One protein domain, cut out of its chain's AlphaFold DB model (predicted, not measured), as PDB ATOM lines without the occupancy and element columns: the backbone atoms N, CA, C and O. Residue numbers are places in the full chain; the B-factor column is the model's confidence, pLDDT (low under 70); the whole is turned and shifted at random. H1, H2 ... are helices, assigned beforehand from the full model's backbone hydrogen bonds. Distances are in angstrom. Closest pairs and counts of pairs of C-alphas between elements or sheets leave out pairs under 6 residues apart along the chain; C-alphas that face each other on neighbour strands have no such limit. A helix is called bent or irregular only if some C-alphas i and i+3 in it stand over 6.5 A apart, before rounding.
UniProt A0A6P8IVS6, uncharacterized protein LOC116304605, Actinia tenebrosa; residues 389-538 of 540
ATOM      1  N   THR A 389      51.312 -53.130  45.225       82.50
ATOM      2  CA  THR A 389      52.235 -54.003  45.963       82.50
ATOM      3  C   THR A 389      51.705 -55.435  46.081       82.50
ATOM      4  O   THR A 389      52.478 -56.386  45.963       82.50
ATOM      5  N   ASP A 390      50.394 -55.614  46.282       82.69
ATOM      6  CA  ASP A 390      49.780 -56.953  46.330       82.69
ATOM      7  C   ASP A 390      49.711 -57.589  44.933       82.69
ATOM      8  O   ASP A 390      49.972 -58.781  44.778       82.69
ATOM      9  N   LEU A 391      49.433 -56.791  43.892       85.69
ATOM     10  CA  LEU A 391      49.476 -57.247  42.503       85.69
ATOM     11  C   LEU A 391      50.875 -57.745  42.129       85.69
ATOM     12  O   LEU A 391      51.009 -58.867  41.645       85.69
ATOM     13  N   ASP A 392      51.910 -56.946  42.382       88.06
ATOM     14  CA  ASP A 392      53.293 -57.310  42.072       88.06
ATOM     15  C   ASP A 392      53.762 -58.529  42.874       88.06
ATOM     16  O   ASP A 392      54.443 -59.395  42.321       88.06
ATOM     17  N   SER A 393      53.342 -58.658  44.138       88.75
ATOM     18  CA  SER A 393      53.651 -59.836  44.961       88.75
ATOM     19  C   SER A 393      53.036 -61.111  44.373       88.75
ATOM     20  O   SER A 393      53.714 -62.131  44.252       88.75
ATOM     21  N   ARG A 394      51.768 -61.057  43.939       90.69
ATOM     22  CA  ARG A 394      51.082 -62.202  43.314       90.69
ATOM     23  C   ARG A 394      51.662 -62.559  41.950       90.69
ATOM     24  O   ARG A 394      51.841 -63.740  41.663       90.69
ATOM     25  N   LEU A 395      51.963 -61.558  41.121       91.62
ATOM     26  CA  LEU A 395      52.580 -61.767  39.809       91.62
ATOM     27  C   LEU A 395      53.982 -62.373  39.943       91.62
ATOM     28  O   LEU A 395      54.318 -63.285  39.192       91.62
ATOM     29  N   THR A 396      54.774 -61.914  40.915       92.62
ATOM     30  CA  THR A 396      56.105 -62.469  41.211       92.62
ATOM     31  C   THR A 396      56.008 -63.915  41.694       92.62
ATOM     32  O   THR A 396      56.666 -64.785  41.131       92.62
ATOM     33  N   ALA A 397      55.127 -64.204  42.657       92.31
ATOM     34  CA  ALA A 397      54.941 -65.563  43.164       92.31
ATOM     35  C   ALA A 397      54.483 -66.543  42.069       92.31
ATOM     36  O   ALA A 397      54.898 -67.700  42.046       92.31
ATOM     37  N   GLU A 398      53.624 -66.102  41.146       93.31
ATOM     38  CA  GLU A 398      53.192 -66.948  40.034       93.31
ATOM     39  C   GLU A 398      54.298 -67.128  38.983       93.31
ATOM     40  O   GLU A 398      54.482 -68.235  38.480       93.31
ATOM     41  N   LYS A 399      55.102 -66.091  38.705       93.50
ATOM     42  CA  LYS A 399      56.292 -66.204  37.844       93.50
ATOM     43  C   LYS A 399      57.279 -67.238  38.376       93.50
ATOM     44  O   LYS A 399      57.741 -68.076  37.609       93.50
ATOM     45  N   GLU A 400      57.563 -67.222  39.677       93.62
ATOM     46  CA  GLU A 400      58.459 -68.196  40.311       93.62
ATOM     47  C   GLU A 400      57.969 -69.638  40.117       93.62
ATOM     48  O   GLU A 400      58.761 -70.517  39.770       93.62
ATOM     49  N   LYS A 401      56.657 -69.887  40.244       94.12
ATOM     50  CA  LYS A 401      56.078 -71.213  39.957       94.12
ATOM     51  C   LYS A 401      56.250 -71.614  38.497       94.12
ATOM     52  O   LYS A 401      56.569 -72.769  38.220       94.12
ATOM     53  N   ILE A 402      56.043 -70.681  37.568       96.00
ATOM     54  CA  ILE A 402      56.231 -70.938  36.139       96.00
ATOM     55  C   ILE A 402      57.694 -71.269  35.833       96.00
ATOM     56  O   ILE A 402      57.953 -72.265  35.156       96.00
ATOM     57  N   PHE A 403      58.654 -70.509  36.369       94.06
ATOM     58  CA  PHE A 403      60.077 -70.799  36.185       94.06
ATOM     59  C   PHE A 403      60.470 -72.153  36.774       94.06
ATOM     60  O   PHE A 403      61.129 -72.937  36.091       94.06
ATOM     61  N   ALA A 404      59.997 -72.487  37.978       93.19
ATOM     62  CA  ALA A 404      60.226 -73.801  38.579       93.19
ATOM     63  C   ALA A 404      59.611 -74.936  37.737       93.19
ATOM     64  O   ALA A 404      60.227 -75.990  37.543       93.19
ATOM     65  N   SER A 405      58.414 -74.725  37.178       93.50
ATOM     66  CA  SER A 405      57.774 -75.698  36.288       93.50
ATOM     67  C   SER A 405      58.524 -75.860  34.962       93.50
ATOM     68  O   SER A 405      58.587 -76.972  34.436       93.50
ATOM     69  N   PHE A 406      59.108 -74.789  34.423       94.44
ATOM     70  CA  PHE A 406      59.956 -74.884  33.239       94.44
ATOM     71  C   PHE A 406      61.244 -75.649  33.554       94.44
ATOM     72  O   PHE A 406      61.530 -76.643  32.896       94.44
ATOM     73  N   GLN A 407      61.976 -75.259  34.599       92.69
ATOM     74  CA  GLN A 407      63.238 -75.902  34.984       92.69
ATOM     75  C   GLN A 407      63.067 -77.403  35.257       92.69
ATOM     76  O   GLN A 407      63.827 -78.219  34.740       92.69
ATOM     77  N   SER A 408      62.017 -77.789  35.988       92.12
ATOM     78  CA  SER A 408      61.704 -79.207  36.225       92.12
ATOM     79  C   SER A 408      61.380 -79.970  34.934       92.12
ATOM     80  O   SER A 408      61.797 -81.112  34.779       92.12
ATOM     81  N   SER A 409      60.706 -79.343  33.965       91.25
ATOM     82  CA  SER A 409      60.428 -79.977  32.667       91.25
ATOM     83  C   SER A 409      61.666 -80.162  31.779       91.25
ATOM     84  O   SER A 409      61.644 -81.002  30.885       91.25
ATOM     85  N   GLN A 410      62.727 -79.382  32.014       92.12
ATOM     86  CA  GLN A 410      63.969 -79.402  31.233       92.12
ATOM     87  C   GLN A 410      65.109 -80.139  31.953       92.12
ATOM     88  O   GLN A 410      66.275 -79.998  31.578       92.12
ATOM     89  N   THR A 411      64.792 -80.928  32.987       91.38
ATOM     90  CA  THR A 411      65.804 -81.654  33.763       91.38
ATOM     91  C   THR A 411      66.605 -82.610  32.871       91.38
ATOM     92  O   THR A 411      66.035 -83.454  32.180       91.38
ATOM     93  N   GLY A 412      67.934 -82.492  32.891       89.19
ATOM     94  CA  GLY A 412      68.852 -83.252  32.035       89.19
ATOM     95  C   GLY A 412      69.166 -82.609  30.675       89.19
ATOM     96  O   GLY A 412      69.963 -83.174  29.919       89.19
ATOM     97  N   PHE A 413      68.578 -81.445  30.373       92.94
ATOM     98  CA  PHE A 413      68.797 -80.663  29.149       92.94
ATOM     99  C   PHE A 413      69.314 -79.238  29.420       92.94
ATOM    100  O   PHE A 413      69.441 -78.430  28.504       92.94
ATOM    101  N   GLU A 414      69.681 -78.921  30.660       88.69
ATOM    102  CA  GLU A 414      70.081 -77.576  31.102       88.69
ATOM    103  C   GLU A 414      71.343 -77.067  30.388       88.69
ATOM    104  O   GLU A 414      71.563 -75.862  30.254       88.69
ATOM    105  N   GLY A 415      72.180 -77.995  29.920       86.12
ATOM    106  CA  GLY A 415      73.399 -77.692  29.178       86.12
ATOM    107  C   GLY A 415      73.164 -77.177  27.755       86.12
ATOM    108  O   GLY A 415      74.082 -76.590  27.185       86.12
ATOM    109  N   PHE A 416      71.973 -77.368  27.176       91.56
ATOM    110  CA  PHE A 416      71.689 -76.935  25.808       91.56
ATOM    111  C   PHE A 416      71.482 -75.423  25.745       91.56
ATOM    112  O   PHE A 416      70.642 -74.857  26.445       91.56
ATOM    113  N   GLU A 417      72.195 -74.764  24.833       91.69
ATOM    114  CA  GLU A 417      72.071 -73.318  24.622       91.69
ATOM    115  C   GLU A 417      70.638 -72.915  24.247       91.69
ATOM    116  O   GLU A 417      70.106 -71.912  24.714       91.69
ATOM    117  N   VAL A 418      69.960 -73.769  23.487       91.88
ATOM    118  CA  VAL A 418      68.558 -73.592  23.107       91.88
ATOM    119  C   VAL A 418      67.621 -73.532  24.321       91.88
ATOM    120  O   VAL A 418      66.658 -72.760  24.330       91.88
ATOM    121  N   VAL A 419      67.892 -74.312  25.370       92.50
ATOM    122  CA  VAL A 419      67.095 -74.292  26.608       92.50
ATOM    123  C   VAL A 419      67.292 -72.966  27.343       92.50
ATOM    124  O   VAL A 419      66.325 -72.372  27.814       92.50
ATOM    125  N   LYS A 420      68.518 -72.433  27.364       92.06
ATOM    126  CA  LYS A 420      68.799 -71.108  27.941       92.06
ATOM    127  C   LYS A 420      68.116 -69.986  27.161       92.06
ATOM    128  O   LYS A 420      67.508 -69.104  27.760       92.06
ATOM    129  N   GLN A 421      68.161 -70.038  25.830       92.44
ATOM    130  CA  GLN A 421      67.499 -69.053  24.971       92.44
ATOM    131  C   GLN A 421      65.975 -69.073  25.142       92.44
ATOM    132  O   GLN A 421      65.344 -68.023  25.254       92.44
ATOM    133  N   THR A 422      65.375 -70.264  25.196       92.62
ATOM    134  CA  THR A 422      63.927 -70.411  25.416       92.62
ATOM    135  C   THR A 422      63.509 -69.976  26.819       92.62
ATOM    136  O   THR A 422      62.468 -69.335  26.954       92.62
ATOM    137  N   TYR A 423      64.338 -70.223  27.837       92.75
ATOM    138  CA  TYR A 423      64.146 -69.675  29.181       92.75
ATOM    139  C   TYR A 423      64.151 -68.138  29.181       92.75
ATOM    140  O   TYR A 423      63.215 -67.526  29.687       92.75
ATOM    141  N   GLY A 424      65.132 -67.503  28.531       91.81
ATOM    142  CA  GLY A 424      65.167 -66.040  28.395       91.81
ATOM    143  C   GLY A 424      63.956 -65.477  27.635       91.81
ATOM    144  O   GLY A 424      63.407 -64.441  28.007       91.81
ATOM    145  N   SER A 425      63.471 -66.179  26.604       92.69
ATOM    146  CA  SER A 425      62.229 -65.798  25.912       92.69
ATOM    147  C   SER A 425      61.012 -65.872  26.834       92.69
ATOM    148  O   SER A 425      60.166 -64.980  26.795       92.69
ATOM    149  N   LEU A 426      60.925 -66.911  27.673       95.19
ATOM    150  CA  LEU A 426      59.863 -67.053  28.669       95.19
ATOM    151  C   LEU A 426      59.886 -65.887  29.666       95.19
ATOM    152  O   LEU A 426      58.831 -65.327  29.948       95.19
ATOM    153  N   GLU A 427      61.060 -65.478  30.155       93.50
ATOM    154  CA  GLU A 427      61.200 -64.317  31.050       93.50
ATOM    155  C   GLU A 427      60.641 -63.035  30.421       93.50
ATOM    156  O   GLU A 427      59.826 -62.337  31.033       93.50
ATOM    157  N   VAL A 428      61.033 -62.750  29.177       94.50
ATOM    158  CA  VAL A 428      60.579 -61.564  28.437       94.50
ATOM    159  C   VAL A 428      59.066 -61.593  28.213       94.50
ATOM    160  O   VAL A 428      58.392 -60.579  28.402       94.50
ATOM    161  N   ASP A 429      58.512 -62.738  27.819       94.44
ATOM    162  CA  ASP A 429      57.083 -62.857  27.526       94.44
ATOM    163  C   ASP A 429      56.215 -62.824  28.794       94.44
ATOM    164  O   ASP A 429      55.134 -62.229  28.781       94.44
ATOM    165  N   LEU A 430      56.700 -63.365  29.916       94.75
ATOM    166  CA  LEU A 430      56.047 -63.208  31.218       94.75
ATOM    167  C   LEU A 430      56.045 -61.747  31.679       94.75
ATOM    168  O   LEU A 430      55.039 -61.286  32.222       94.75
ATOM    169  N   GLU A 431      57.128 -60.994  31.455       93.50
ATOM    170  CA  GLU A 431      57.154 -59.567  31.794       93.50
ATOM    171  C   GLU A 431      56.147 -58.767  30.967       93.50
ATOM    172  O   GLU A 431      55.440 -57.930  31.529       93.50
ATOM    173  N   LYS A 432      55.997 -59.068  29.669       93.50
ATOM    174  CA  LYS A 432      54.954 -58.441  28.838       93.50
ATOM    175  C   LYS A 432      53.563 -58.659  29.431       93.50
ATOM    176  O   LYS A 432      52.815 -57.696  29.581       93.50
ATOM    177  N   ILE A 433      53.241 -59.889  29.839       92.94
ATOM    178  CA  ILE A 433      51.948 -60.194  30.472       92.94
ATOM    179  C   ILE A 433      51.806 -59.442  31.804       92.94
ATOM    180  O   ILE A 433      50.741 -58.908  32.096       92.94
ATOM    181  N   CYS A 434      52.860 -59.335  32.615       91.69
ATOM    182  CA  CYS A 434      52.809 -58.531  33.840       91.69
ATOM    183  C   CYS A 434      52.527 -57.052  33.565       91.69
ATOM    184  O   CYS A 434      51.712 -56.452  34.266       91.69
ATOM    185  N   VAL A 435      53.156 -56.463  32.545       91.12
ATOM    186  CA  VAL A 435      52.885 -55.082  32.121       91.12
ATOM    187  C   VAL A 435      51.429 -54.927  31.676       91.12
ATOM    188  O   VAL A 435      50.771 -53.973  32.097       91.12
ATOM    189  N   GLU A 436      50.893 -55.881  30.909       91.38
ATOM    190  CA  GLU A 436      49.473 -55.925  30.534       91.38
ATOM    191  C   GLU A 436      48.569 -55.961  31.780       91.38
ATOM    192  O   GLU A 436      47.672 -55.130  31.906       91.38
ATOM    193  N   ARG A 437      48.847 -56.835  32.761       89.06
ATOM    194  CA  ARG A 437      48.069 -56.934  34.013       89.06
ATOM    195  C   ARG A 437      48.135 -55.667  34.864       89.06
ATOM    196  O   ARG A 437      47.119 -55.252  35.423       89.06
ATOM    197  N   ARG A 438      49.300 -55.019  34.953       87.12
ATOM    198  CA  ARG A 438      49.447 -53.718  35.631       87.12
ATOM    199  C   ARG A 438      48.623 -52.639  34.931       87.12
ATOM    200  O   ARG A 438      47.955 -51.848  35.595       87.12
ATOM    201  N   HIS A 439      48.628 -52.626  33.599       87.62
ATOM    202  CA  HIS A 439      47.812 -51.703  32.818       87.62
ATOM    203  C   HIS A 439      46.310 -51.960  33.009       87.62
ATOM    204  O   HIS A 439      45.563 -51.022  33.286       87.62
ATOM    205  N   GLU A 440      45.863 -53.217  32.956       87.69
ATOM    206  CA  GLU A 440      44.481 -53.606  33.267       87.69
ATOM    207  C   GLU A 440      44.072 -53.158  34.678       87.69
ATOM    208  O   GLU A 440      42.981 -52.613  34.858       87.69
ATOM    209  N   ASN A 441      44.961 -53.317  35.668       86.81
ATOM    210  CA  ASN A 441      44.729 -52.865  37.039       86.81
ATOM    211  C   ASN A 441      44.554 -51.344  37.104       86.81
ATOM    212  O   ASN A 441      43.598 -50.866  37.710       86.81
ATOM    213  N   MET A 442      45.414 -50.583  36.419       82.19
ATOM    214  CA  MET A 442      45.329 -49.121  36.318       82.19
ATOM    215  C   MET A 442      44.034 -48.654  35.634       82.19
ATOM    216  O   MET A 442      43.414 -47.677  36.065       82.19
ATOM    217  N   VAL A 443      43.594 -49.342  34.576       83.19
ATOM    218  CA  VAL A 443      42.343 -49.033  33.867       83.19
ATOM    219  C   VAL A 443      41.129 -49.341  34.745       83.19
ATOM    220  O   VAL A 443      40.240 -48.492  34.879       83.19
ATOM    221  N   ALA A 444      41.095 -50.517  35.382       82.81
ATOM    222  CA  ALA A 444      40.042 -50.907  36.321       82.81
ATOM    223  C   ALA A 444      39.954 -49.915  37.487       82.81
ATOM    224  O   ALA A 444      38.873 -49.444  37.842       82.81
ATOM    225  N   TYR A 445      41.113 -49.529  38.011       79.44
ATOM    226  CA  TYR A 445      41.253 -48.528  39.050       79.44
ATOM    227  C   TYR A 445      40.688 -47.174  38.614       79.44
ATOM    228  O   TYR A 445      39.787 -46.646  39.264       79.44
ATOM    229  N   SER A 446      41.138 -46.650  37.468       79.44
ATOM    230  CA  SER A 446      40.714 -45.352  36.924       79.44
ATOM    231  C   SER A 446      39.205 -45.283  36.701       79.44
ATOM    232  O   SER A 446      38.592 -44.241  36.921       79.44
ATOM    233  N   LYS A 447      38.584 -46.393  36.286       83.50
ATOM    234  CA  LYS A 447      37.135 -46.485  36.078       83.50
ATOM    235  C   LYS A 447      36.350 -46.361  37.386       83.50
ATOM    236  O   LYS A 447      35.362 -45.630  37.421       83.50
ATOM    237  N   GLU A 448      36.785 -47.051  38.436       82.06
ATOM    238  CA  GLU A 448      36.070 -47.124  39.717       82.06
ATOM    239  C   GLU A 448      36.234 -45.842  40.561       82.06
ATOM    240  O   GLU A 448      35.309 -45.447  41.268       82.06
ATOM    241  N   VAL A 449      37.358 -45.121  40.440       82.62
ATOM    242  CA  VAL A 449      37.608 -43.880  41.211       82.62
ATOM    243  C   VAL A 449      37.153 -42.597  40.519       82.62
ATOM    244  O   VAL A 449      37.014 -41.563  41.172       82.62
ATOM    245  N   LYS A 450      36.900 -42.627  39.204       83.25
ATOM    246  CA  LYS A 450      36.587 -41.424  38.413       83.25
ATOM    247  C   LYS A 450      35.409 -40.634  38.977       83.25
ATOM    248  O   LYS A 450      35.493 -39.412  39.083       83.25
ATOM    249  N   VAL A 451      34.313 -41.314  39.315       82.38
ATOM    250  CA  VAL A 451      33.096 -40.663  39.825       82.38
ATOM    251  C   VAL A 451      33.323 -40.114  41.244       82.38
ATOM    252  O   VAL A 451      33.185 -38.898  41.398       82.38
ATOM    253  N   PRO A 452      33.771 -40.918  42.235       82.12
ATOM    254  CA  PRO A 452      34.110 -40.428  43.576       82.12
ATOM    255  C   PRO A 452      35.067 -39.233  43.590       82.12
ATOM    256  O   PRO A 452      34.828 -38.245  44.287       82.12
ATOM    257  N   LEU A 453      36.137 -39.278  42.792       84.12
ATOM    258  CA  LEU A 453      37.143 -38.216  42.761       84.12
ATOM    259  C   LEU A 453      36.648 -36.962  42.039       84.12
ATOM    260  O   LEU A 453      36.962 -35.857  42.468       84.12
ATOM    261  N   THR A 454      35.825 -37.093  40.994       83.50
ATOM    262  CA  THR A 454      35.201 -35.928  40.340       83.50
ATOM    263  C   THR A 454      34.208 -35.237  41.278       83.50
ATOM    264  O   THR A 454      34.147 -34.007  41.314       83.50
ATOM    265  N   THR A 455      33.451 -36.004  42.067       82.69
ATOM    266  CA  THR A 455      32.578 -35.462  43.120       82.69
ATOM    267  C   THR A 455      33.404 -34.776  44.205       82.69
ATOM    268  O   THR A 455      33.159 -33.608  44.510       82.69
ATOM    269  N   SER A 456      34.459 -35.437  44.692       84.19
ATOM    270  CA  SER A 456      35.407 -34.867  45.658       84.19
ATOM    271  C   SER A 456      36.004 -33.554  45.160       84.19
ATOM    272  O   SER A 456      36.045 -32.571  45.892       84.19
ATOM    273  N   LYS A 457      36.404 -33.502  43.885       85.12
ATOM    274  CA  LYS A 457      36.953 -32.312  43.229       85.12
ATOM    275  C   LYS A 457      36.001 -31.126  43.302       85.12
ATOM    276  O   LYS A 457      36.422 -30.034  43.667       85.12
ATOM    277  N   LYS A 458      34.724 -31.334  42.964       85.75
ATOM    278  CA  LYS A 458      33.702 -30.277  43.016       85.75
ATOM    279  C   LYS A 458      33.558 -29.728  44.437       85.75
ATOM    280  O   LYS A 458      33.561 -28.515  44.614       85.75
ATOM    281  N   VAL A 459      33.506 -30.611  45.435       82.94
ATOM    282  CA  VAL A 459      33.403 -30.239  46.858       82.94
ATOM    283  C   VAL A 459      34.646 -29.482  47.337       82.94
ATOM    284  O   VAL A 459      34.535 -28.455  48.011       82.94
ATOM    285  N   VAL A 460      35.835 -29.949  46.946       85.75
ATOM    286  CA  VAL A 460      37.109 -29.299  47.269       85.75
ATOM    287  C   VAL A 460      37.179 -27.899  46.672       85.75
ATOM    288  O   VAL A 460      37.516 -26.970  47.396       85.75
ATOM    289  N   ILE A 461      36.846 -27.726  45.388       84.12
ATOM    290  CA  ILE A 461      36.920 -26.424  44.705       84.12
ATOM    291  C   ILE A 461      36.039 -25.384  45.408       84.12
ATOM    292  O   ILE A 461      36.485 -24.259  45.608       84.12
ATOM    293  N   ILE A 462      34.828 -25.762  45.824       84.19
ATOM    294  CA  ILE A 462      33.879 -24.848  46.483       84.19
ATOM    295  C   ILE A 462      34.396 -24.374  47.849       84.19
ATOM    296  O   ILE A 462      34.156 -23.237  48.239       84.19
ATOM    297  N   SER A 463      35.108 -25.235  48.578       81.94
ATOM    298  CA  SER A 463      35.477 -24.981  49.980       81.94
ATOM    299  C   SER A 463      36.962 -24.677  50.186       81.94
ATOM    300  O   SER A 463      37.395 -24.470  51.319       81.94
ATOM    301  N   ALA A 464      37.761 -24.665  49.116       78.94
ATOM    302  CA  ALA A 464      39.213 -24.531  49.192       78.94
ATOM    303  C   ALA A 464      39.660 -23.231  49.877       78.94
ATOM    304  O   ALA A 464      40.679 -23.229  50.571       78.94
ATOM    305  N   ASP A 465      38.901 -22.143  49.714       78.19
ATOM    306  CA  ASP A 465      39.226 -20.815  50.251       78.19
ATOM    307  C   ASP A 465      39.215 -20.727  51.772       78.19
ATOM    308  O   ASP A 465      39.941 -19.903  52.325       78.19
ATOM    309  N   ASN A 466      38.558 -21.673  52.443       78.50
ATOM    310  CA  ASN A 466      38.513 -21.755  53.901       78.50
ATOM    311  C   ASN A 466      39.813 -22.303  54.533       78.50
ATOM    312  O   ASN A 466      39.930 -22.342  55.756       78.50
ATOM    313  N   TYR A 467      40.796 -22.736  53.731       81.75
ATOM    314  CA  TYR A 467      42.010 -23.408  54.220       81.75
ATOM    315  C   TYR A 467      43.293 -22.647  53.860       81.75
ATOM    316  O   TYR A 467      43.834 -22.798  52.768       81.75
ATOM    317  N   ASP A 468      43.839 -21.854  54.783       75.62
ATOM    318  CA  ASP A 468      44.958 -20.935  54.504       75.62
ATOM    319  C   ASP A 468      46.312 -21.585  54.177       75.62
ATOM    320  O   ASP A 468      47.151 -20.949  53.530       75.62
ATOM    321  N   THR A 469      46.573 -22.813  54.635       80.25
ATOM    322  CA  THR A 469      47.884 -23.464  54.477       80.25
ATOM    323  C   THR A 469      47.820 -24.669  53.544       80.25
ATOM    324  O   THR A 469      46.783 -25.309  53.366       80.25
ATOM    325  N   VAL A 470      48.967 -25.006  52.946       79.94
ATOM    326  CA  VAL A 470      49.105 -26.203  52.101       79.94
ATOM    327  C   VAL A 470      48.802 -27.476  52.897       79.94
ATOM    328  O   VAL A 470      48.201 -28.398  52.354       79.94
ATOM    329  N   PHE A 471      49.191 -27.523  54.176       80.19
ATOM    330  CA  PHE A 471      48.960 -28.681  55.036       80.19
ATOM    331  C   PHE A 471      47.470 -28.872  55.350       80.19
ATOM    332  O   PHE A 471      46.937 -29.947  55.078       80.19
ATOM    333  N   SER A 472      46.776 -27.828  55.824       79.31
ATOM    334  CA  SER A 472      45.344 -27.912  56.155       79.31
ATOM    335  C   SER A 472      44.487 -28.206  54.925       79.31
ATOM    336  O   SER A 472      43.559 -29.006  54.996       79.31
ATOM    337  N   LEU A 473      44.832 -27.615  53.774       81.81
ATOM    338  CA  LEU A 473      44.145 -27.887  52.515       81.81
ATOM    339  C   LEU A 473      44.369 -29.334  52.049       81.81
ATOM    340  O   LEU A 473      43.411 -29.994  51.668       81.81
ATOM    341  N   LYS A 474      45.605 -29.855  52.088       83.62
ATOM    342  CA  LYS A 474      45.873 -31.255  51.718       83.62
ATOM    343  C   LYS A 474      45.143 -32.239  52.634       83.62
ATOM    344  O   LYS A 474      44.604 -33.216  52.130       83.62
ATOM    345  N   GLN A 475      45.092 -31.980  53.943       82.75
ATOM    346  CA  GLN A 475      44.335 -32.813  54.886       82.75
ATOM    347  C   GLN A 475      42.828 -32.775  54.607       82.75
ATOM    348  O   GLN A 475      42.192 -33.824  54.566       82.75
ATOM    349  N   TYR A 476      42.271 -31.597  54.315       85.06
ATOM    350  CA  TYR A 476      40.874 -31.467  53.906       85.06
ATOM    351  C   TYR A 476      40.571 -32.232  52.612       85.06
ATOM    352  O   TYR A 476      39.619 -33.006  52.561       85.06
ATOM    353  N   ILE A 477      41.412 -32.084  51.581       84.38
ATOM    354  CA  ILE A 477      41.262 -32.835  50.328       84.38
ATOM    355  C   ILE A 477      41.307 -34.337  50.606       84.38
ATOM    356  O   ILE A 477      40.461 -35.069  50.100       84.38
ATOM    357  N   ARG A 478      42.240 -34.793  51.453       86.06
ATOM    358  CA  ARG A 478      42.309 -36.200  51.854       86.06
ATOM    359  C   ARG A 478      41.020 -36.672  52.521       86.06
ATOM    360  O   ARG A 478      40.509 -37.714  52.135       86.06
ATOM    361  N   GLN A 479      40.467 -35.912  53.460       83.88
ATOM    362  CA  GLN A 479      39.216 -36.264  54.140       83.88
ATOM    363  C   GLN A 479      38.022 -36.316  53.179       83.88
ATOM    364  O   GLN A 479      37.263 -37.281  53.205       83.88
ATOM    365  N   VAL A 480      37.875 -35.327  52.293       83.69
ATOM    366  CA  VAL A 480      36.786 -35.293  51.301       83.69
ATOM    367  C   VAL A 480      36.907 -36.444  50.307       83.69
ATOM    368  O   VAL A 480      35.907 -37.082  49.975       83.69
ATOM    369  N   CYS A 481      38.117 -36.732  49.830       84.69
ATOM    370  CA  CYS A 481      38.332 -37.857  48.935       84.69
ATOM    371  C   CYS A 481      38.116 -39.200  49.641       84.69
ATOM    372  O   CYS A 481      37.506 -40.076  49.040       84.69
ATOM    373  N   LEU A 482      38.544 -39.361  50.901       84.50
ATOM    374  CA  LEU A 482      38.261 -40.563  51.697       84.50
ATOM    375  C   LEU A 482      36.756 -40.777  51.861       84.50
ATOM    376  O   LEU A 482      36.279 -41.871  51.590       84.50
ATOM    377  N   LEU A 483      36.009 -39.724  52.205       83.62
ATOM    378  CA  LEU A 483      34.558 -39.780  52.379       83.62
ATOM    379  C   LEU A 483      33.844 -40.263  51.106       83.62
ATOM    380  O   LEU A 483      33.020 -41.167  51.158       83.62
ATOM    381  N   ASN A 484      34.193 -39.703  49.945       82.19
ATOM    382  CA  ASN A 484      33.587 -40.117  48.675       82.19
ATOM    383  C   ASN A 484      34.078 -41.502  48.210       82.19
ATOM    384  O   ASN A 484      33.374 -42.188  47.472       82.19
ATOM    385  N   LEU A 485      35.280 -41.923  48.619       82.88
ATOM    386  CA  LEU A 485      35.795 -43.280  48.400       82.88
ATOM    387  C   LEU A 485      35.229 -44.302  49.407       82.88
ATOM    388  O   LEU A 485      35.446 -45.499  49.230       82.88
ATOM    389  N   ASP A 486      34.490 -43.868  50.431       79.88
ATOM    390  CA  ASP A 486      33.739 -44.730  51.355       79.88
ATOM    391  C   ASP A 486      32.323 -45.071  50.850       79.88
ATOM    392  O   ASP A 486      31.544 -45.744  51.532       79.88
ATOM    393  N   GLU A 487      32.015 -44.692  49.610       71.31
ATOM    394  CA  GLU A 487      30.786 -45.034  48.901       71.31
ATOM    395  C   GLU A 487      31.055 -46.003  47.734       71.31
ATOM    396  O   GLU A 487      32.142 -46.052  47.158       71.31
ATOM    397  N   GLY A 488      30.052 -46.806  47.364       75.00
ATOM    398  CA  GLY A 488      30.149 -47.746  46.240       75.00
ATOM    399  C   GLY A 488      31.175 -48.872  46.442       75.00
ATOM    400  O   GLY A 488      31.413 -49.325  47.560       75.00
ATOM    401  N   LYS A 489      31.771 -49.363  45.346       69.12
ATOM    402  CA  LYS A 489      32.791 -50.431  45.387       69.12
ATOM    403  C   LYS A 489      34.092 -50.030  46.107       69.12
ATOM    404  O   LYS A 489      34.623 -50.885  46.819       69.12
ATOM    405  N   PRO A 490      34.589 -48.778  45.995       77.56
ATOM    406  CA  PRO A 490      35.779 -48.337  46.723       77.56
ATOM    407  C   PRO A 490      35.672 -48.407  48.249       77.56
ATOM    408  O   PRO A 490      36.694 -48.534  48.921       77.56
ATOM    409  N   LYS A 491      34.454 -48.433  48.806       76.81
ATOM    410  CA  LYS A 491      34.203 -48.564  50.248       76.81
ATOM    411  C   LYS A 491      34.970 -49.712  50.898       76.81
ATOM    412  O   LYS A 491      35.528 -49.541  51.980       76.81
ATOM    413  N   HIS A 492      35.022 -50.861  50.232       77.06
ATOM    414  CA  HIS A 492      35.642 -52.078  50.758       77.06
ATOM    415  C   HIS A 492      37.149 -52.163  50.493       77.06
ATOM    416  O   HIS A 492      37.771 -53.175  50.810       77.06
ATOM    417  N   TRP A 493      37.751 -51.131  49.899       79.38
ATOM    418  CA  TRP A 493      39.176 -51.143  49.599       79.38
ATOM    419  C   TRP A 493      40.032 -50.890  50.842       79.38
ATOM    420  O   TRP A 493      39.637 -50.105  51.713       79.38
ATOM    421  N   PRO A 494      41.231 -51.502  50.915       78.88
ATOM    422  CA  PRO A 494      42.183 -51.242  51.986       78.88
ATOM    423  C   PRO A 494      42.500 -49.750  52.107       78.88
ATOM    424  O   PRO A 494      42.668 -49.054  51.102       78.88
ATOM    425  N   MET A 495      42.651 -49.264  53.341       77.88
ATOM    426  CA  MET A 495      42.954 -47.853  53.610       77.88
ATOM    427  C   MET A 495      44.260 -47.397  52.941       77.88
ATOM    428  O   MET A 495      44.357 -46.271  52.463       77.88
ATOM    429  N   SER A 496      45.246 -48.291  52.845       75.19
ATOM    430  CA  SER A 496      46.496 -48.049  52.118       75.19
ATOM    431  C   SER A 496      46.251 -47.743  50.643       75.19
ATOM    432  O   SER A 496      46.776 -46.756  50.138       75.19
ATOM    433  N   LEU A 497      45.401 -48.532  49.975       75.44
ATOM    434  CA  LEU A 497      45.024 -48.304  48.584       75.44
ATOM    435  C   LEU A 497      44.326 -46.954  48.443       75.44
ATOM    436  O   LEU A 497      44.770 -46.154  47.625       75.44
ATOM    437  N   LYS A 498      43.312 -46.675  49.279       79.00
ATOM    438  CA  LYS A 498      42.588 -45.389  49.311       79.00
ATOM    439  C   LYS A 498      43.540 -44.198  49.438       79.00
ATOM    440  O   LYS A 498      43.443 -43.260  48.655       79.00
ATOM    441  N   ASN A 499      44.497 -44.258  50.359       80.50
ATOM    442  CA  ASN A 499      45.481 -43.193  50.557       80.50
ATOM    443  C   ASN A 499      46.335 -42.942  49.308       80.50
ATOM    444  O   ASN A 499      46.486 -41.788  48.912       80.50
ATOM    445  N   THR A 500      46.815 -43.995  48.641       76.06
ATOM    446  CA  THR A 500      47.566 -43.868  47.383       76.06
ATOM    447  C   THR A 500      46.730 -43.212  46.279       76.06
ATOM    448  O   THR A 500      47.251 -42.394  45.525       76.06
ATOM    449  N   ILE A 501      45.424 -43.504  46.207       77.81
ATOM    450  CA  ILE A 501      44.503 -42.866  45.241       77.81
ATOM    451  C   ILE A 501      44.414 -41.379  45.447       77.81
ATOM    452  O   ILE A 501      44.482 -40.594  44.504       77.81
ATOM    453  N   ILE A 502      44.241 -41.006  46.699       80.69
ATOM    454  CA  ILE A 502      44.050 -39.627  47.090       80.69
ATOM    455  C   ILE A 502      45.329 -38.842  46.846       80.69
ATOM    456  O   ILE A 502      45.269 -37.730  46.331       80.69
ATOM    457  N   ASP A 503      46.478 -39.432  47.158       81.19
ATOM    458  CA  ASP A 503      47.776 -38.819  46.911       81.19
ATOM    459  C   ASP A 503      48.049 -38.623  45.425       81.19
ATOM    460  O   ASP A 503      48.354 -37.506  45.005       81.19
ATOM    461  N   ASN A 504      47.810 -39.651  44.610       80.25
ATOM    462  CA  ASN A 504      47.930 -39.536  43.162       80.25
ATOM    463  C   ASN A 504      46.963 -38.475  42.602       80.25
ATOM    464  O   ASN A 504      47.355 -37.625  41.805       80.25
ATOM    465  N   PHE A 505      45.713 -38.447  43.071       82.88
ATOM    466  CA  PHE A 505      44.720 -37.447  42.670       82.88
ATOM    467  C   PHE A 505      45.139 -36.011  43.029       82.88
ATOM    468  O   PHE A 505      45.013 -35.105  42.203       82.88
ATOM    469  N   ILE A 506      45.680 -35.801  44.233       82.44
ATOM    470  CA  ILE A 506      46.206 -34.508  44.694       82.44
ATOM    471  C   ILE A 506      47.381 -34.036  43.824       82.44
ATOM    472  O   ILE A 506      47.535 -32.832  43.596       82.44
ATOM    473  N   GLU A 507      48.226 -34.959  43.370       79.44
ATOM    474  CA  GLU A 507      49.440 -34.654  42.612       79.44
ATOM    475  C   GLU A 507      49.197 -34.468  41.110       79.44
ATOM    476  O   GLU A 507      49.833 -33.612  40.489       79.44
ATOM    477  N   THR A 508      48.271 -35.230  40.526       79.19
ATOM    478  CA  THR A 508      48.071 -35.289  39.071       79.19
ATOM    479  C   THR A 508      46.921 -34.430  38.556       79.19
ATOM    480  O   THR A 508      46.967 -33.984  37.403       79.19
ATOM    481  N   ASP A 509      45.900 -34.136  39.372       85.38
ATOM    482  CA  ASP A 509      44.782 -33.309  38.921       85.38
ATOM    483  C   ASP A 509      45.211 -31.841  38.767       85.38
ATOM    484  O   ASP A 509      45.641 -31.171  39.711       85.38
ATOM    485  N   LYS A 510      45.079 -31.313  37.542       83.56
ATOM    486  CA  LYS A 510      45.550 -29.966  37.187       83.56
ATOM    487  C   LYS A 510      44.882 -28.859  38.000       83.56
ATOM    488  O   LYS A 510      45.530 -27.844  38.260       83.56
ATOM    489  N   ASP A 511      43.617 -29.015  38.380       84.31
ATOM    490  CA  ASP A 511      42.879 -27.959  39.077       84.31
ATOM    491  C   ASP A 511      43.176 -27.998  40.576       84.31
ATOM    492  O   ASP A 511      43.473 -26.958  41.166       84.31
ATOM    493  N   ILE A 512      43.231 -29.195  41.167       84.19
ATOM    494  CA  ILE A 512      43.703 -29.388  42.546       84.19
ATOM    495  C   ILE A 512      45.144 -28.879  42.697       84.19
ATOM    496  O   ILE A 512      45.449 -28.104  43.610       84.19
ATOM    497  N   GLY A 513      46.023 -29.217  41.749       81.50
ATOM    498  CA  GLY A 513      47.409 -28.756  41.725       81.50
ATOM    499  C   GLY A 513      47.548 -27.231  41.633       81.50
ATOM    500  O   GLY A 513      48.416 -26.655  42.297       81.50
ATOM    501  N   LYS A 514      46.689 -26.546  40.861       83.06
ATOM    502  CA  LYS A 514      46.641 -25.070  40.808       83.06
ATOM    503  C   LYS A 514      46.241 -24.470  42.157       83.06
ATOM    504  O   LYS A 514      46.918 -23.555  42.624       83.06
ATOM    505  N   ILE A 515      45.203 -25.013  42.798       82.19
ATOM    506  CA  ILE A 515      44.715 -24.538  44.105       82.19
ATOM    507  C   ILE A 515      45.803 -24.687  45.176       82.19
ATOM    508  O   ILE A 515      46.038 -23.771  45.963       82.19
ATOM    509  N   ILE A 516      46.526 -25.810  45.179       81.75
ATOM    510  CA  ILE A 516      47.626 -26.046  46.125       81.75
ATOM    511  C   ILE A 516      48.800 -25.090  45.864       81.75
ATOM    512  O   ILE A 516      49.362 -24.531  46.809       81.75
ATOM    513  N   LYS A 517      49.179 -24.870  44.596       80.75
ATOM    514  CA  LYS A 517      50.269 -23.945  44.229       80.75
ATOM    515  C   LYS A 517      49.964 -22.500  44.622       80.75
ATOM    516  O   LYS A 517      50.863 -21.831  45.122       80.75
ATOM    517  N   ALA A 518      48.715 -22.053  44.487       79.94
ATOM    518  CA  ALA A 518      48.284 -20.713  44.896       79.94
ATOM    519  C   ALA A 518      48.488 -20.432  46.401       79.94
ATOM    520  O   ALA A 518      48.514 -19.276  46.817       79.94
ATOM    521  N   ARG A 519      48.675 -21.472  47.230       76.88
ATOM    522  CA  ARG A 519      48.886 -21.346  48.683       76.88
ATOM    523  C   ARG A 519      50.345 -21.505  49.128       76.88
ATOM    524  O   ARG A 519      50.618 -21.402  50.323       76.88
ATOM    525  N   LYS A 520      51.297 -21.690  48.203       71.44
ATOM    526  CA  LYS A 520      52.739 -21.716  48.512       71.44
ATOM    527  C   LYS A 520      53.288 -20.287  48.656       71.44
ATOM    528  O   LYS A 520      53.644 -19.654  47.671       71.44
ATOM    529  N   SER A 521      53.384 -19.795  49.891       72.00
ATOM    530  CA  SER A 521      54.059 -18.536  50.259       72.00
ATOM    531  C   SER A 521      54.888 -18.747  51.532       72.00
ATOM    532  O   SER A 521      54.490 -19.543  52.383       72.00
ATOM    533  N   LEU A 522      56.025 -18.050  51.677       60.28
ATOM    534  CA  LEU A 522      56.987 -18.226  52.782       60.28
ATOM    535  C   LEU A 522      56.315 -18.209  54.169       60.28
ATOM    536  O   LEU A 522      56.559 -19.098  54.982       60.28
ATOM    537  N   TRP A 523      55.387 -17.273  54.406       62.31
ATOM    538  CA  TRP A 523      54.660 -17.151  55.680       62.31
ATOM    539  C   TRP A 523      53.625 -18.269  55.911       62.31
ATOM    540  O   TRP A 523      53.466 -18.780  57.020       62.31
ATOM    541  N   ARG A 524      52.943 -18.711  54.848       67.06
ATOM    542  CA  ARG A 524      51.938 -19.791  54.910       67.06
ATOM    543  C   ARG A 524      52.581 -21.167  55.083       67.06
ATOM    544  O   ARG A 524      51.991 -22.036  55.723       67.06
ATOM    545  N   ASN A 525      53.799 -21.350  54.577       65.50
ATOM    546  CA  ASN A 525      54.595 -22.556  54.793       65.50
ATOM    547  C   ASN A 525      55.078 -22.660  56.250       65.50
ATOM    548  O   ASN A 525      55.009 -23.742  56.825       65.50
ATOM    549  N   PHE A 526      55.480 -21.542  56.871       68.44
ATOM    550  CA  PHE A 526      55.854 -21.498  58.292       68.44
ATOM    551  C   PHE A 526      54.664 -21.834  59.211       68.44
ATOM    552  O   PHE A 526      54.773 -22.704  60.074       68.44
ATOM    553  N   LYS A 527      53.482 -21.242  58.961       69.62
ATOM    554  CA  LYS A 527      52.226 -21.587  59.666       69.62
ATOM    555  C   LYS A 527      51.833 -23.059  59.454       69.62
ATOM    556  O   LYS A 527      51.416 -23.729  60.394       69.62
ATOM    557  N   GLY A 528      52.002 -23.573  58.233       65.00
ATOM    558  CA  GLY A 528      51.746 -24.974  57.896       65.00
ATOM    559  C   GLY A 528      52.680 -25.963  58.606       65.00
ATOM    560  O   GLY A 528      52.226 -27.032  58.996       65.00
ATOM    561  N   PHE A 529      53.950 -25.605  58.824       71.38
ATOM    562  CA  PHE A 529      54.915 -26.431  59.563       71.38
ATOM    563  C   PHE A 529      54.529 -26.591  61.041       71.38
ATOM    564  O   PHE A 529      54.552 -27.703  61.564       71.38
ATOM    565  N   PHE A 530      54.085 -25.512  61.695       72.38
ATOM    566  CA  PHE A 530      53.565 -25.585  63.065       72.38
ATOM    567  C   PHE A 530      52.253 -26.372  63.160       72.38
ATOM    568  O   PHE A 530      52.080 -27.143  64.097       72.38
ATOM    569  N   GLN A 531      51.349 -26.239  62.182       72.38
ATOM    570  CA  GLN A 531      50.136 -27.066  62.117       72.38
ATOM    571  C   GLN A 531      50.458 -28.555  61.936       72.38
ATOM    572  O   GLN A 531      49.828 -29.395  62.571       72.38
ATOM    573  N   TRP A 532      51.449 -28.883  61.108       74.19
ATOM    574  CA  TRP A 532      51.924 -30.256  60.948       74.19
ATOM    575  C   TRP A 532      52.537 -30.804  62.245       74.19
ATOM    576  O   TRP A 532      52.188 -31.909  62.647       74.19
ATOM    577  N   MET A 533      53.368 -30.015  62.940       70.81
ATOM    578  CA  MET A 533      53.910 -30.364  64.263       70.81
ATOM    579  C   MET A 533      52.797 -30.619  65.287       70.81
ATOM    580  O   MET A 533      52.804 -31.649  65.949       70.81
ATOM    581  N   LEU A 534      51.809 -29.725  65.395       70.44
ATOM    582  CA  LEU A 534      50.687 -29.872  66.334       70.44
ATOM    583  C   LEU A 534      49.825 -31.108  66.042       70.44
ATOM    584  O   LEU A 534      49.421 -31.804  66.973       70.44
ATOM    585  N   TRP A 535      49.595 -31.414  64.763       77.88
ATOM    586  CA  TRP A 535      48.905 -32.631  64.335       77.88
ATOM    587  C   TRP A 535      49.680 -33.903  64.718       77.88
ATOM    588  O   TRP A 535      49.081 -34.876  65.169       77.88
ATOM    589  N   LEU A 536      51.014 -33.882  64.618       69.12
ATOM    590  CA  LEU A 536      51.882 -35.016  64.964       69.12
ATOM    591  C   LEU A 536      51.853 -35.362  66.465       69.12
ATOM    592  O   LEU A 536      52.036 -36.520  66.832       69.12
ATOM    593  N   PHE A 537      51.582 -34.369  67.318       71.38
ATOM    594  CA  PHE A 537      51.412 -34.525  68.769       71.38
ATOM    595  C   PHE A 537      49.941 -34.666  69.210       71.38
ATOM    596  O   PHE A 537      49.663 -34.636  70.406       71.38
ATOM    597  N   GLY A 538      48.995 -34.820  68.273       53.09
ATOM    598  CA  GLY A 538      47.574 -35.044  68.576       53.09
ATOM    599  C   GLY A 538      46.837 -33.841  69.180       53.09
ATOM    600  O   GLY A 538      45.808 -34.023  69.822       53.09
TER     601      GLY A 538
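AT A GLANCE: This is residues 389 to 538 of the 540 residues of the protein "uncharacterized protein LOC116304605" of Actinia tenebrosa (UniProt A0A6P8IVS6). A long helical hairpin, H1 and the first part of H2, makes an arm, and a head of shorter helices is gathered at the other end of H2. H2 runs from the arm into the head with a kink of 48 degrees near residue 450; there H3 packs across its residues 449 to 464, H5 and H6 pack on H3, and H7 packs on the first residues of H3. The printed part has 150 residues with seven named helices, H1 to H7 in order, and no named strand, and its class is all helix. It is extended, with a radius of gyration of the C-alphas of 23.1 A, and spans 71 by 33 by 29 A, the arm making the length.

HOW THE PARTS SIT: H1, residues 389 to 409, and H2, residues 417 to 466, form a helical hairpin, opposite ways at a shallow tilt of 11 degrees. H1 touches residues 423 to 438 of H2 alone, the closest C-alphas being those of Leu 395 and Cys 434, 6.8 A apart. H3, residues 470 to 485, touches residues 449 to 464 of H2 and is about perpendicular to it at 76 degrees; the closest C-alphas, of Pro 452 and Asn 484, are 5.1 A apart. H4, residues 489 to 492, only just touches H2, with 3 pairs of C-alphas within 8 A, the closest those of Glu 448 and Pro 490 at 7.1 A. H5, residues 495 to 508, touches H3 at a steep tilt of 56 degrees, opposite ways, with the C-alphas of Arg 478 and Ile 502 closest at 6.1 A. H6, residues 510 to 517, only just touches H3, with 3 pairs within 8 A, the closest C-alphas being those of Val 470 and Ile 516, 6.2 A apart. H7, residues 522 to 536, touches residues 470 to 472 of H3, with the C-alphas of Phe 471 and Gly 528 closest at 5.4 A. H1 is apart from H3, H4, H5, H6 and H7. In H1, H3, H5, H6 and H7 every O i to N i+4 pair is within hydrogen-bond range, in H2 42 of 46 are, and H4 is too short for such a pair.

IN THESE COORDINATES: H1 begins at C-alpha 389, (52.235, -54.003, 45.963), and is 30.3 A long. H2 is 68.1 A long and irregular: C-alphas 462 and 465 are 7.7 A apart. H3 measures 22.0 A, H5 19.9 A and H7 21.4 A; H7 ends at C-alpha 536, (51.882, -35.016, 64.964).

THE WHOLE: The two C-alphas farthest apart, of Gly 412 and Asn 466, are 72.0 A apart. Residues 411 to 418 and 533 to 538 stand free. The printed part has no cut and no long link. Its mean pLDDT is 83.2; residues 489, 522 to 528, 536 and 538 are under 70.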